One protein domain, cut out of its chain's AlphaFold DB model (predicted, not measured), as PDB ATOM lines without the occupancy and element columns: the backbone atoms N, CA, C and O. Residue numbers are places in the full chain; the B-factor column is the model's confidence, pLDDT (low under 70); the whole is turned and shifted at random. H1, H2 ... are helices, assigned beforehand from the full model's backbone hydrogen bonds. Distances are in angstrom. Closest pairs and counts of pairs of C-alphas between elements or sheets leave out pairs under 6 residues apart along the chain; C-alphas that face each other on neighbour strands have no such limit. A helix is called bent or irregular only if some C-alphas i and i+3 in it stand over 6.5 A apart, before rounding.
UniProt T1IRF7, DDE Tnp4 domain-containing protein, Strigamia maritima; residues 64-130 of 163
ATOM      1  N   HIS A  64      11.587  39.476  -9.372       80.75
ATOM      2  CA  HIS A  64      12.710  40.406  -9.242       80.75
ATOM      3  C   HIS A  64      12.891  40.878  -7.798       80.75
ATOM      4  O   HIS A  64      14.009  40.863  -7.280       80.75
ATOM      5  N   VAL A  65      11.805  41.266  -7.121       82.75
ATOM      6  CA  VAL A  65      11.858  41.672  -5.707       82.75
ATOM      7  C   VAL A  65      12.348  40.514  -4.839       82.75
ATOM      8  O   VAL A  65      13.255  40.698  -4.027       82.75
ATOM      9  N   PHE A  66      11.830  39.300  -5.046       83.69
ATOM     10  CA  PHE A  66      12.306  38.126  -4.312       83.69
ATOM     11  C   PHE A  66      13.764  37.770  -4.626       83.69
ATOM     12  O   PHE A  66      14.492  37.358  -3.722       83.69
ATOM     13  N   GLY A  67      14.212  37.952  -5.869       84.06
ATOM     14  CA  GLY A  67      15.609  37.785  -6.268       84.06
ATOM     15  C   GLY A  67      16.528  38.756  -5.527       84.06
ATOM     16  O   GLY A  67      17.496  38.327  -4.896       84.06
ATOM     17  N   LYS A  68      16.175  40.050  -5.501       82.75
ATOM     18  CA  LYS A  68      16.896  41.073  -4.723       82.75
ATOM     19  C   LYS A  68      16.922  40.733  -3.235       82.75
ATOM     20  O   LYS A  68      17.975  40.816  -2.604       82.75
ATOM     21  N   LEU A  69      15.787  40.308  -2.683       86.50
ATOM     22  CA  LEU A  69      15.662  39.952  -1.274       86.50
ATOM     23  C   LEU A  69      16.570  38.770  -0.901       86.50
ATOM     24  O   LEU A  69      17.297  38.857   0.083       86.50
ATOM     25  N   LYS A  70      16.582  37.696  -1.702       84.50
ATOM     26  CA  LYS A  70      17.451  36.524  -1.486       84.50
ATOM     27  C   LYS A  70      18.930  36.830  -1.715       84.50
ATOM     28  O   LYS A  70      19.780  36.290  -1.013       84.50
ATOM     29  N   SER A  71      19.248  37.690  -2.685       84.12
ATOM     30  CA  SER A  71      20.625  38.133  -2.923       84.12
ATOM     31  C   SER A  71      21.170  38.912  -1.724       84.12
ATOM     32  O   SER A  71      22.278  38.635  -1.266       84.12
ATOM     33  N   ARG A  72      20.351  39.814  -1.163       85.31
ATOM     34  CA  ARG A  72      20.691  40.625   0.011       85.31
ATOM     35  C   ARG A  72      20.745  39.801   1.298       85.31
ATOM     36  O   ARG A  72      21.717  39.879   2.041       85.31
ATOM     37  N   PHE A  73      19.721  38.996   1.556       88.62
ATOM     38  CA  PHE A  73      19.615  38.163   2.750       88.62
ATOM     39  C   PHE A  73      19.816  36.700   2.374       88.62
ATOM     40  O   PHE A  73      18.854  35.944   2.244       88.62
ATOM     41  N   LYS A  74      21.081  36.280   2.246       85.44
ATOM     42  CA  LYS A  74      21.450  34.892   1.905       85.44
ATOM     43  C   LYS A  74      20.834  33.840   2.833       85.44
ATOM     44  O   LYS A  74      20.644  32.711   2.413       85.44
ATOM     45  N   SER A  75      20.422  34.211   4.048       86.75
ATOM     46  CA  SER A  75      19.627  33.354   4.942       86.75
ATOM     47  C   SER A  75      18.286  32.883   4.355       86.75
ATOM     48  O   SER A  75      17.729  31.895   4.823       86.75
ATOM     49  N   LEU A  76      17.741  33.601   3.367       87.12
ATOM     50  CA  LEU A  76      16.523  33.227   2.644       87.12
ATOM     51  C   LEU A  76      16.798  32.284   1.469       87.12
ATOM     52  O   LEU A  76      15.858  31.713   0.913       87.12
ATOM     53  N   ASP A  77      18.062  32.131   1.073       82.00
ATOM     54  CA  ASP A  77      18.456  31.197   0.032       82.00
ATOM     55  C   ASP A  77      18.519  29.781   0.614       82.00
ATOM     56  O   ASP A  77      19.169  29.530   1.626       82.00
ATOM     57  N   GLY A  78      17.730  28.868   0.050       76.44
ATOM     58  CA  GLY A  78      17.534  27.518   0.592       76.44
ATOM     59  C   GLY A  78      16.879  27.440   1.982       76.44
ATOM     60  O   GLY A  78      16.653  26.329   2.454       76.44
ATOM     61  N   LEU A  79      16.574  28.582   2.619       74.94
ATOM     62  CA  LEU A  79      15.975  28.723   3.952       74.94
ATOM     63  C   LEU A  79      16.502  27.663   4.936       74.94
ATOM     64  O   LEU A  79      15.735  26.847   5.447       74.94
ATOM     65  N   SER A  80      17.823  27.645   5.166       67.62
ATOM     66  CA  SER A  80      18.560  26.586   5.890       67.62
ATOM     67  C   SER A  80      18.272  26.492   7.400       67.62
ATOM     68  O   SER A  80      19.128  26.103   8.192       67.62
ATOM     69  N   MET A  81      17.065  26.844   7.824       74.62
ATOM     70  CA  MET A  81      16.571  26.712   9.185       74.62
ATOM     71  C   MET A  81      15.822  25.391   9.374       74.62
ATOM     72  O   MET A  81      15.112  24.912   8.490       74.62
ATOM     73  N   LYS A  82      15.943  24.795  10.563       74.75
ATOM     74  CA  LYS A  82      15.232  23.558  10.899       74.75
ATOM     75  C   LYS A  82      13.747  23.855  11.120       74.75
ATOM     76  O   LYS A  82      13.338  24.255  12.209       74.75
ATOM     77  N   ILE A  83      12.932  23.629  10.092       77.94
ATOM     78  CA  ILE A  83      11.474  23.718  10.192       77.94
ATOM     79  C   ILE A  83      10.959  22.416  10.807       77.94
ATOM     80  O   ILE A  83      10.796  21.412  10.115       77.94
ATOM     81  N   SER A  84      10.707  22.414  12.115       77.31
ATOM     82  CA  SER A  84       9.987  21.325  12.773       77.31
ATOM     83  C   SER A  84       8.721  21.847  13.443       77.31
ATOM     84  O   SER A  84       8.600  23.023  13.790       77.31
ATOM     85  N   LYS A  85       7.744  20.950  13.608       69.62
ATOM     86  CA  LYS A  85       6.504  21.258  14.324       69.62
ATOM     87  C   LYS A  85       6.762  21.512  15.814       69.62
ATOM     88  O   LYS A  85       6.076  22.325  16.412       69.62
ATOM     89  N   GLU A  86       7.764  20.846  16.382       73.00
ATOM     90  CA  GLU A  86       8.154  20.968  17.793       73.00
ATOM     91  C   GLU A  86       8.818  22.314  18.109       73.00
ATOM     92  O   GLU A  86       8.726  22.787  19.235       73.00
ATOM     93  N   SER A  87       9.459  22.953  17.122       70.50
ATOM     94  CA  SER A  87      10.145  24.239  17.290       70.50
ATOM     95  C   SER A  87       9.334  25.450  16.822       70.50
ATOM     96  O   SER A  87       9.906  26.526  16.667       70.50
ATOM     97  N   ASN A  88       8.036  25.293  16.522       80.44
ATOM     98  CA  ASN A  88       7.248  26.311  15.808       80.44
ATOM     99  C   ASN A  88       7.967  26.830  14.543       80.44
ATOM    100  O   ASN A  88       7.841  27.996  14.165       80.44
ATOM    101  N   GLY A  89       8.727  25.967  13.858       83.50
ATOM    102  CA  GLY A  89       9.678  26.389  12.828       83.50
ATOM    103  C   GLY A  89       9.044  27.112  11.635       83.50
ATOM    104  O   GLY A  89       9.701  27.937  11.011       83.50
ATOM    105  N   VAL A  90       7.764  26.854  11.340       84.25
ATOM    106  CA  VAL A  90       7.013  27.582  10.299       84.25
ATOM    107  C   VAL A  90       6.762  29.033  10.707       84.25
ATOM    108  O   VAL A  90       6.927  29.929   9.885       84.25
ATOM    109  N   GLN A  91       6.386  29.271  11.966       87.75
ATOM    110  CA  GLN A  91       6.175  30.623  12.477       87.75
ATOM    111  C   GLN A  91       7.496  31.391  12.498       87.75
ATOM    112  O   GLN A  91       7.555  32.510  12.004       87.75
ATOM    113  N   TYR A  92       8.569  30.756  12.972       88.06
ATOM    114  CA  TYR A  92       9.890  31.380  12.979       88.06
ATOM    115  C   TYR A  92      10.383  31.698  11.556       88.06
ATOM    116  O   TYR A  92      10.901  32.782  11.306       88.06
ATOM    117  N   ALA A  93      10.162  30.800  10.589       88.88
ATOM    118  CA  ALA A  93      10.464  31.061   9.182       88.88
ATOM    119  C   ALA A  93       9.673  32.252   8.626       88.88
ATOM    120  O   ALA A  93      10.231  33.088   7.918       88.88
ATOM    121  N   TRP A  94       8.388  32.347   8.964       89.31
ATOM    122  CA  TRP A  94       7.545  33.471   8.574       89.31
ATOM    123  C   TRP A  94       8.035  34.795   9.166       89.31
ATOM    124  O   TRP A  94       8.218  35.760   8.426       89.31
ATOM    125  N   GLU A  95       8.305  34.832  10.470       92.00
ATOM    126  CA  GLU A  95       8.837  36.009  11.166       92.00
ATOM    127  C   GLU A  95      10.201  36.429  10.603       92.00
ATOM    128  O   GLU A  95      10.450  37.617  10.407       92.00
ATOM    129  N   TRP A  96      11.054  35.463  10.254       91.50
ATOM    130  CA  TRP A  96      12.348  35.723   9.626       91.50
ATOM    131  C   TRP A  96      12.214  36.353   8.235       91.50
ATOM    132  O   TRP A  96      12.881  37.344   7.928       91.50
ATOM    133  N   VAL A  97      11.318  35.818   7.394       91.44
ATOM    134  CA  VAL A  97      11.000  36.406   6.082       91.44
ATOM    135  C   VAL A  97      10.469  37.831   6.251       91.44
ATOM    136  O   VAL A  97      10.901  38.729   5.531       91.44
ATOM    137  N   TRP A  98       9.590  38.061   7.230       94.00
ATOM    138  CA  TRP A  98       9.063  39.391   7.547       94.00
ATOM    139  C   TRP A  98      10.141  40.373   7.982       94.00
ATOM    140  O   TRP A  98      10.188  41.490   7.468       94.00
ATOM    141  N   ALA A  99      11.035  39.960   8.878       94.12
ATOM    142  CA  ALA A  99      12.156  40.782   9.305       94.12
ATOM    143  C   ALA A  99      13.039  41.175   8.110       94.12
ATOM    144  O   ALA A  99      13.377  42.347   7.957       94.12
ATOM    145  N   CYS A 100      13.341  40.229   7.214       91.69
ATOM    146  CA  CYS A 100      14.100  40.510   5.995       91.69
ATOM    147  C   CYS A 100      13.378  41.503   5.072       91.69
ATOM    148  O   CYS A 100      14.026  42.377   4.507       91.69
ATOM    149  N   LEU A 101      12.051  41.403   4.917       91.75
ATOM    150  CA  LEU A 101      11.261  42.350   4.117       91.75
ATOM    151  C   LEU A 101      11.291  43.766   4.706       91.75
ATOM    152  O   LEU A 101      11.504  44.731   3.978       91.75
ATOM    153  N   ILE A 102      11.119  43.894   6.023       92.56
ATOM    154  CA  ILE A 102      11.180  45.188   6.714       92.56
ATOM    155  C   ILE A 102      12.573  45.802   6.551       92.56
ATOM    156  O   ILE A 102      12.697  46.956   6.147       92.56
ATOM    157  N   LEU A 103      13.623  45.016   6.801       91.69
ATOM    158  CA  LEU A 103      15.004  45.460   6.622       91.69
ATOM    159  C   LEU A 103      15.306  45.809   5.163       91.69
ATOM    160  O   LEU A 103      16.017  46.774   4.910       91.69
ATOM    161  N   HIS A 104      14.761  45.066   4.195       88.06
ATOM    162  CA  HIS A 104      14.903  45.393   2.777       88.06
ATOM    163  C   HIS A 104      14.378  46.790   2.472       88.06
ATOM    164  O   HIS A 104      15.086  47.560   1.831       88.06
ATOM    165  N   ASN A 105      13.177  47.108   2.962       87.56
ATOM    166  CA  ASN A 105      12.539  48.402   2.741       87.56
ATOM    167  C   ASN A 105      13.318  49.544   3.397       87.56
ATOM    168  O   ASN A 105      13.445  50.597   2.793       87.56
ATOM    169  N   ILE A 106      13.871  49.332   4.596       88.88
ATOM    170  CA  ILE A 106      14.729  50.331   5.257       88.88
ATOM    171  C   ILE A 106      15.996  50.585   4.433       88.88
ATOM    172  O   ILE A 106      16.419  51.718   4.267       88.88
ATOM    173  N   LEU A 107      16.591  49.522   3.897       84.38
ATOM    174  CA  LEU A 107      17.872  49.568   3.197       84.38
ATOM    175  C   LEU A 107      17.733  49.843   1.686       84.38
ATOM    176  O   LEU A 107      18.702  49.645   0.948       84.38
ATOM    177  N   ILE A 108      16.536  50.150   1.176       79.19
ATOM    178  CA  ILE A 108      16.330  50.347  -0.266       79.19
ATOM    179  C   ILE A 108      16.894  51.696  -0.732       79.19
ATOM    180  O   ILE A 108      17.415  51.770  -1.839       79.19
ATOM    181  N   ASP A 109      16.875  52.704   0.145       68.12
ATOM    182  CA  ASP A 109      17.304  54.075  -0.153       68.12
ATOM    183  C   ASP A 109      18.822  54.287   0.007       68.12
ATOM    184  O   ASP A 109      19.378  55.251  -0.515       68.12
ATOM    185  N   ASP A 110      19.517  53.373   0.688       61.38
ATOM    186  CA  ASP A 110      20.930  53.549   1.048       61.38
ATOM    187  C   ASP A 110      21.924  53.234  -0.091       61.38
ATOM    188  O   ASP A 110      23.133  53.303   0.132       61.38
ATOM    189  N   ASN A 111      21.466  52.857  -1.301       57.00
ATOM    190  CA  ASN A 111      22.285  52.471  -2.479       57.00
ATOM    191  C   ASN A 111      23.443  51.480  -2.195       57.00
ATOM    192  O   ASN A 111      24.304  51.236  -3.039       57.00
ATOM    193  N   TRP A 112      23.466  50.855  -1.016       56.69
ATOM    194  CA  TRP A 112      24.616  50.128  -0.467       56.69
ATOM    195  C   TRP A 112      24.914  48.809  -1.200       56.69
ATOM    196  O   TRP A 112      25.966  48.202  -1.007       56.69
ATOM    197  N   PHE A 113      23.976  48.354  -2.036       53.22
ATOM    198  CA  PHE A 113      24.008  47.062  -2.724       53.22
ATOM    199  C   PHE A 113      23.753  47.155  -4.234       53.22
ATOM    200  O   PHE A 113      23.562  46.113  -4.859       53.22
ATOM    201  N   ASP A 114      23.800  48.346  -4.836       54.97
ATOM    202  CA  ASP A 114      23.771  48.508  -6.300       54.97
ATOM    203  C   ASP A 114      25.120  48.125  -6.940       54.97
ATOM    204  O   ASP A 114      25.618  48.762  -7.861       54.97
ATOM    205  N   ASN A 115      25.727  47.032  -6.470       48.16
ATOM    206  CA  ASN A 115      26.717  46.324  -7.261       48.16
ATOM    207  C   ASN A 115      25.950  45.414  -8.216       48.16
ATOM    208  O   ASN A 115      25.625  44.264  -7.898       48.16
ATOM    209  N   GLU A 116      25.640  45.996  -9.374       55.72
ATOM    210  CA  GLU A 116      25.347  45.316 -10.629       55.72
ATOM    211  C   GLU A 116      26.058  43.960 -10.698       55.72
ATOM    212  O   GLU A 116      27.247  43.842 -10.977       55.72
ATOM    213  N   SER A 117      25.314  42.897 -10.437       43.16
ATOM    214  CA  SER A 117      25.715  41.556 -10.833       43.16
ATOM    215  C   SER A 117      24.497  40.903 -11.457       43.16
ATOM    216  O   SER A 117      23.712  40.232 -10.798       43.16
ATOM    217  N   ASN A 118      24.348  41.197 -12.752       45.19
ATOM    218  CA  ASN A 118      23.526  40.501 -13.738       45.19
ATOM    219  C   ASN A 118      22.113  40.133 -13.275       45.19
ATOM    220  O   ASN A 118      21.865  39.007 -12.850       45.19
ATOM    221  N   PHE A 119      21.150  41.032 -13.471       51.69
ATOM    222  CA  PHE A 119      19.769  40.586 -13.607       51.69
ATOM    223  C   PHE A 119      19.186  41.197 -14.869       51.69
ATOM    224  O   PHE A 119      19.078  42.416 -14.987       51.69
ATOM    225  N   GLU A 120      18.949  40.325 -15.845       46.56
ATOM    226  CA  GLU A 120      18.638  40.668 -17.223       46.56
ATOM    227  C   GLU A 120      17.543  41.732 -17.314       46.56
ATOM    228  O   GLU A 120      16.508  41.678 -16.643       46.56
ATOM    229  N   SER A 121      17.789  42.703 -18.193       44.81
ATOM    230  CA  SER A 121      16.774  43.623 -18.677       44.81
ATOM    231  C   SER A 121      15.512  42.848 -19.038       44.81
ATOM    232  O   SER A 121      15.587  41.824 -19.718       44.81
ATOM    233  N   PHE A 122      14.376  43.387 -18.617       48.44
ATOM    234  CA  PHE A 122      13.030  42.954 -18.956       48.44
ATOM    235  C   PHE A 122      12.923  42.426 -20.398       48.44
ATOM    236  O   PHE A 122      12.805  43.197 -21.348       48.44
ATOM    237  N   ASN A 123      12.974  41.107 -20.572       49.75
ATOM    238  CA  ASN A 123      12.801  40.498 -21.880       49.75
ATOM    239  C   ASN A 123      11.346  40.041 -22.005       49.75
ATOM    240  O   ASN A 123      10.965  38.987 -21.498       49.75
ATOM    241  N   GLU A 124      10.521  40.838 -22.690       48.31
ATOM    242  CA  GLU A 124       9.110  40.514 -22.968       48.31
ATOM    243  C   GLU A 124       8.924  39.131 -23.617       48.31
ATOM    244  O   GLU A 124       7.852  38.533 -23.494       48.31
ATOM    245  N   ASN A 125       9.968  38.586 -24.252       50.47
ATOM    246  CA  ASN A 125       9.941  37.271 -24.886       50.47
ATOM    247  C   ASN A 125       9.950  36.096 -23.894       50.47
ATOM    248  O   ASN A 125       9.562  34.996 -24.280       50.47
ATOM    249  N   VAL A 126      10.338  36.292 -22.625       55.31
ATOM    250  CA  VAL A 126      10.389  35.205 -21.620       55.31
ATOM    251  C   VAL A 126       9.012  34.573 -21.425       55.31
ATOM    252  O   VAL A 126       8.885  33.355 -21.361       55.31
ATOM    253  N   CYS A 127       7.958  35.386 -21.433       54.25
ATOM    254  CA  CYS A 127       6.609  34.903 -21.166       54.25
ATOM    255  C   CYS A 127       5.878  34.269 -22.349       54.25
ATOM    256  O   CYS A 127       4.846  33.625 -22.160       54.25
ATOM    257  N   LEU A 128       6.391  34.437 -23.568       51.56
ATOM    258  CA  LEU A 128       5.832  33.801 -24.763       51.56
ATOM    259  C   LEU A 128       6.359  32.372 -24.966       51.56
ATOM    260  O   LEU A 128       5.781  31.627 -25.753       51.56
ATOM    261  N   ASN A 129       7.414  31.992 -24.237       50.00
ATOM    262  CA  ASN A 129       8.142  30.735 -24.413       50.00
ATOM    263  C   ASN A 129       7.852  29.695 -23.316       50.00
ATOM    264  O   ASN A 129       8.499  28.652 -23.275       50.00
ATOM    265  N   GLU A 130       6.898  29.953 -22.417       54.06
ATOM    266  CA  GLU A 130       6.500  28.963 -21.413       54.06
ATOM    267  C   GLU A 130       5.628  27.868 -22.040       54.06
ATOM    268  O   GLU A 130       4.555  28.143 -22.588       54.06
TER     269      GLU A 130
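AT A GLANCE: This is residues 64 to 130 of the 163 residues of the protein "DDE Tnp4 domain-containing protein" of Strigamia maritima (UniProt T1IRF7). One long helix, H2, forms one side of a small body, and the short helix H1 packs crosswise on it near its last residues; after H2 a long strand-free stretch leads away to a tail, residues 121 to 130, that sticks out from the body and holds the very short helix H3. Between H1 and H2 another long stretch, residues 73 to 88, carries the printed part from the end of H1 to the start of H2. The printed part has 67 residues with three named helices, in the order H1, H2, H3, and no named strand; its class is all helix, though the helices hold 32 of the 67 residues, under half. The whole is loose, with a radius of gyration of the C-alphas of 15.4 A, and flat, spanning 45 by 35 by 16 A.

IN THESE COORDINATES: H1 is the helix of residues 64 to 72, from His 64 to Arg 72; its first C-alpha is at (12.710, 40.406, -9.242), and it measures 12.2 A from first to last C-alpha. Residues 73 to 88 follow with no named element; their C-alphas lie 6 to 26 A from the mean of all C-alphas. H2 is the helix of residues 89 to 106, from Gly 89 to Ile 106; with 18 residues it is the longest helix, and it measures 25.6 A from C-alpha 89 at (9.678, 26.389, 12.828) to C-alpha 106 at (14.729, 50.331, 5.257). Residues 107 to 123 again hold no named element; their C-alphas lie 13 to 21 A from the mean of all C-alphas. H3 is the helix of residues 124 to 128, from Glu 124 to Leu 128, and its last C-alpha is at (5.832, 33.801, -24.763). H3 is neither bent nor irregular, but only just: C-alphas 124 and 127 are 6.4 A apart.

HOW THE PARTS SIT: H1 and H2 touch, with 4 pairs of C-alphas within 8 A. The closest C-alphas of the two are those of Leu 69 and His 104, 6.8 A apart. H2 touches H1 with residues 100 to 104 alone. The lines of H1 and H2 are about perpendicular, at 83 degrees, and their centres are 13.1 A apart. H3 touches no helix: H1 and H3 are apart, and H2 and H3 are apart too, with no C-alpha of the one within 8 A of the other. In H1 and H2 every O i to N i+4 pair of the backbone is within hydrogen-bond range; in H3 0 of 1 such pairs is, beside 1 of 2 O i to N i+3 pairs.

THE WHOLE: The two C-alphas farthest apart in the domain are those of Glu 86 and Asn 125, at 45.7 A, while the first and last printed C-alphas, of His 64 and Glu 130, are 17.8 A apart. Residues 121 to 130, of which 124 to 128 belong to H3, stand free. Without them the body has 57 residues, spans 41 by 22 by 14 A and has a radius of gyration of 13.2 A. The printed part has no cut. Both links are long, with 16 residues between H1 and H2 and 17 between H2 and H3. The mean pLDDT of the printed part is 73.6; it is 84 in H1 and 90 in H2, but 52 in H3. The model's confidence is low, under 70, at residue 80, residue 85 and residues 109 to 130.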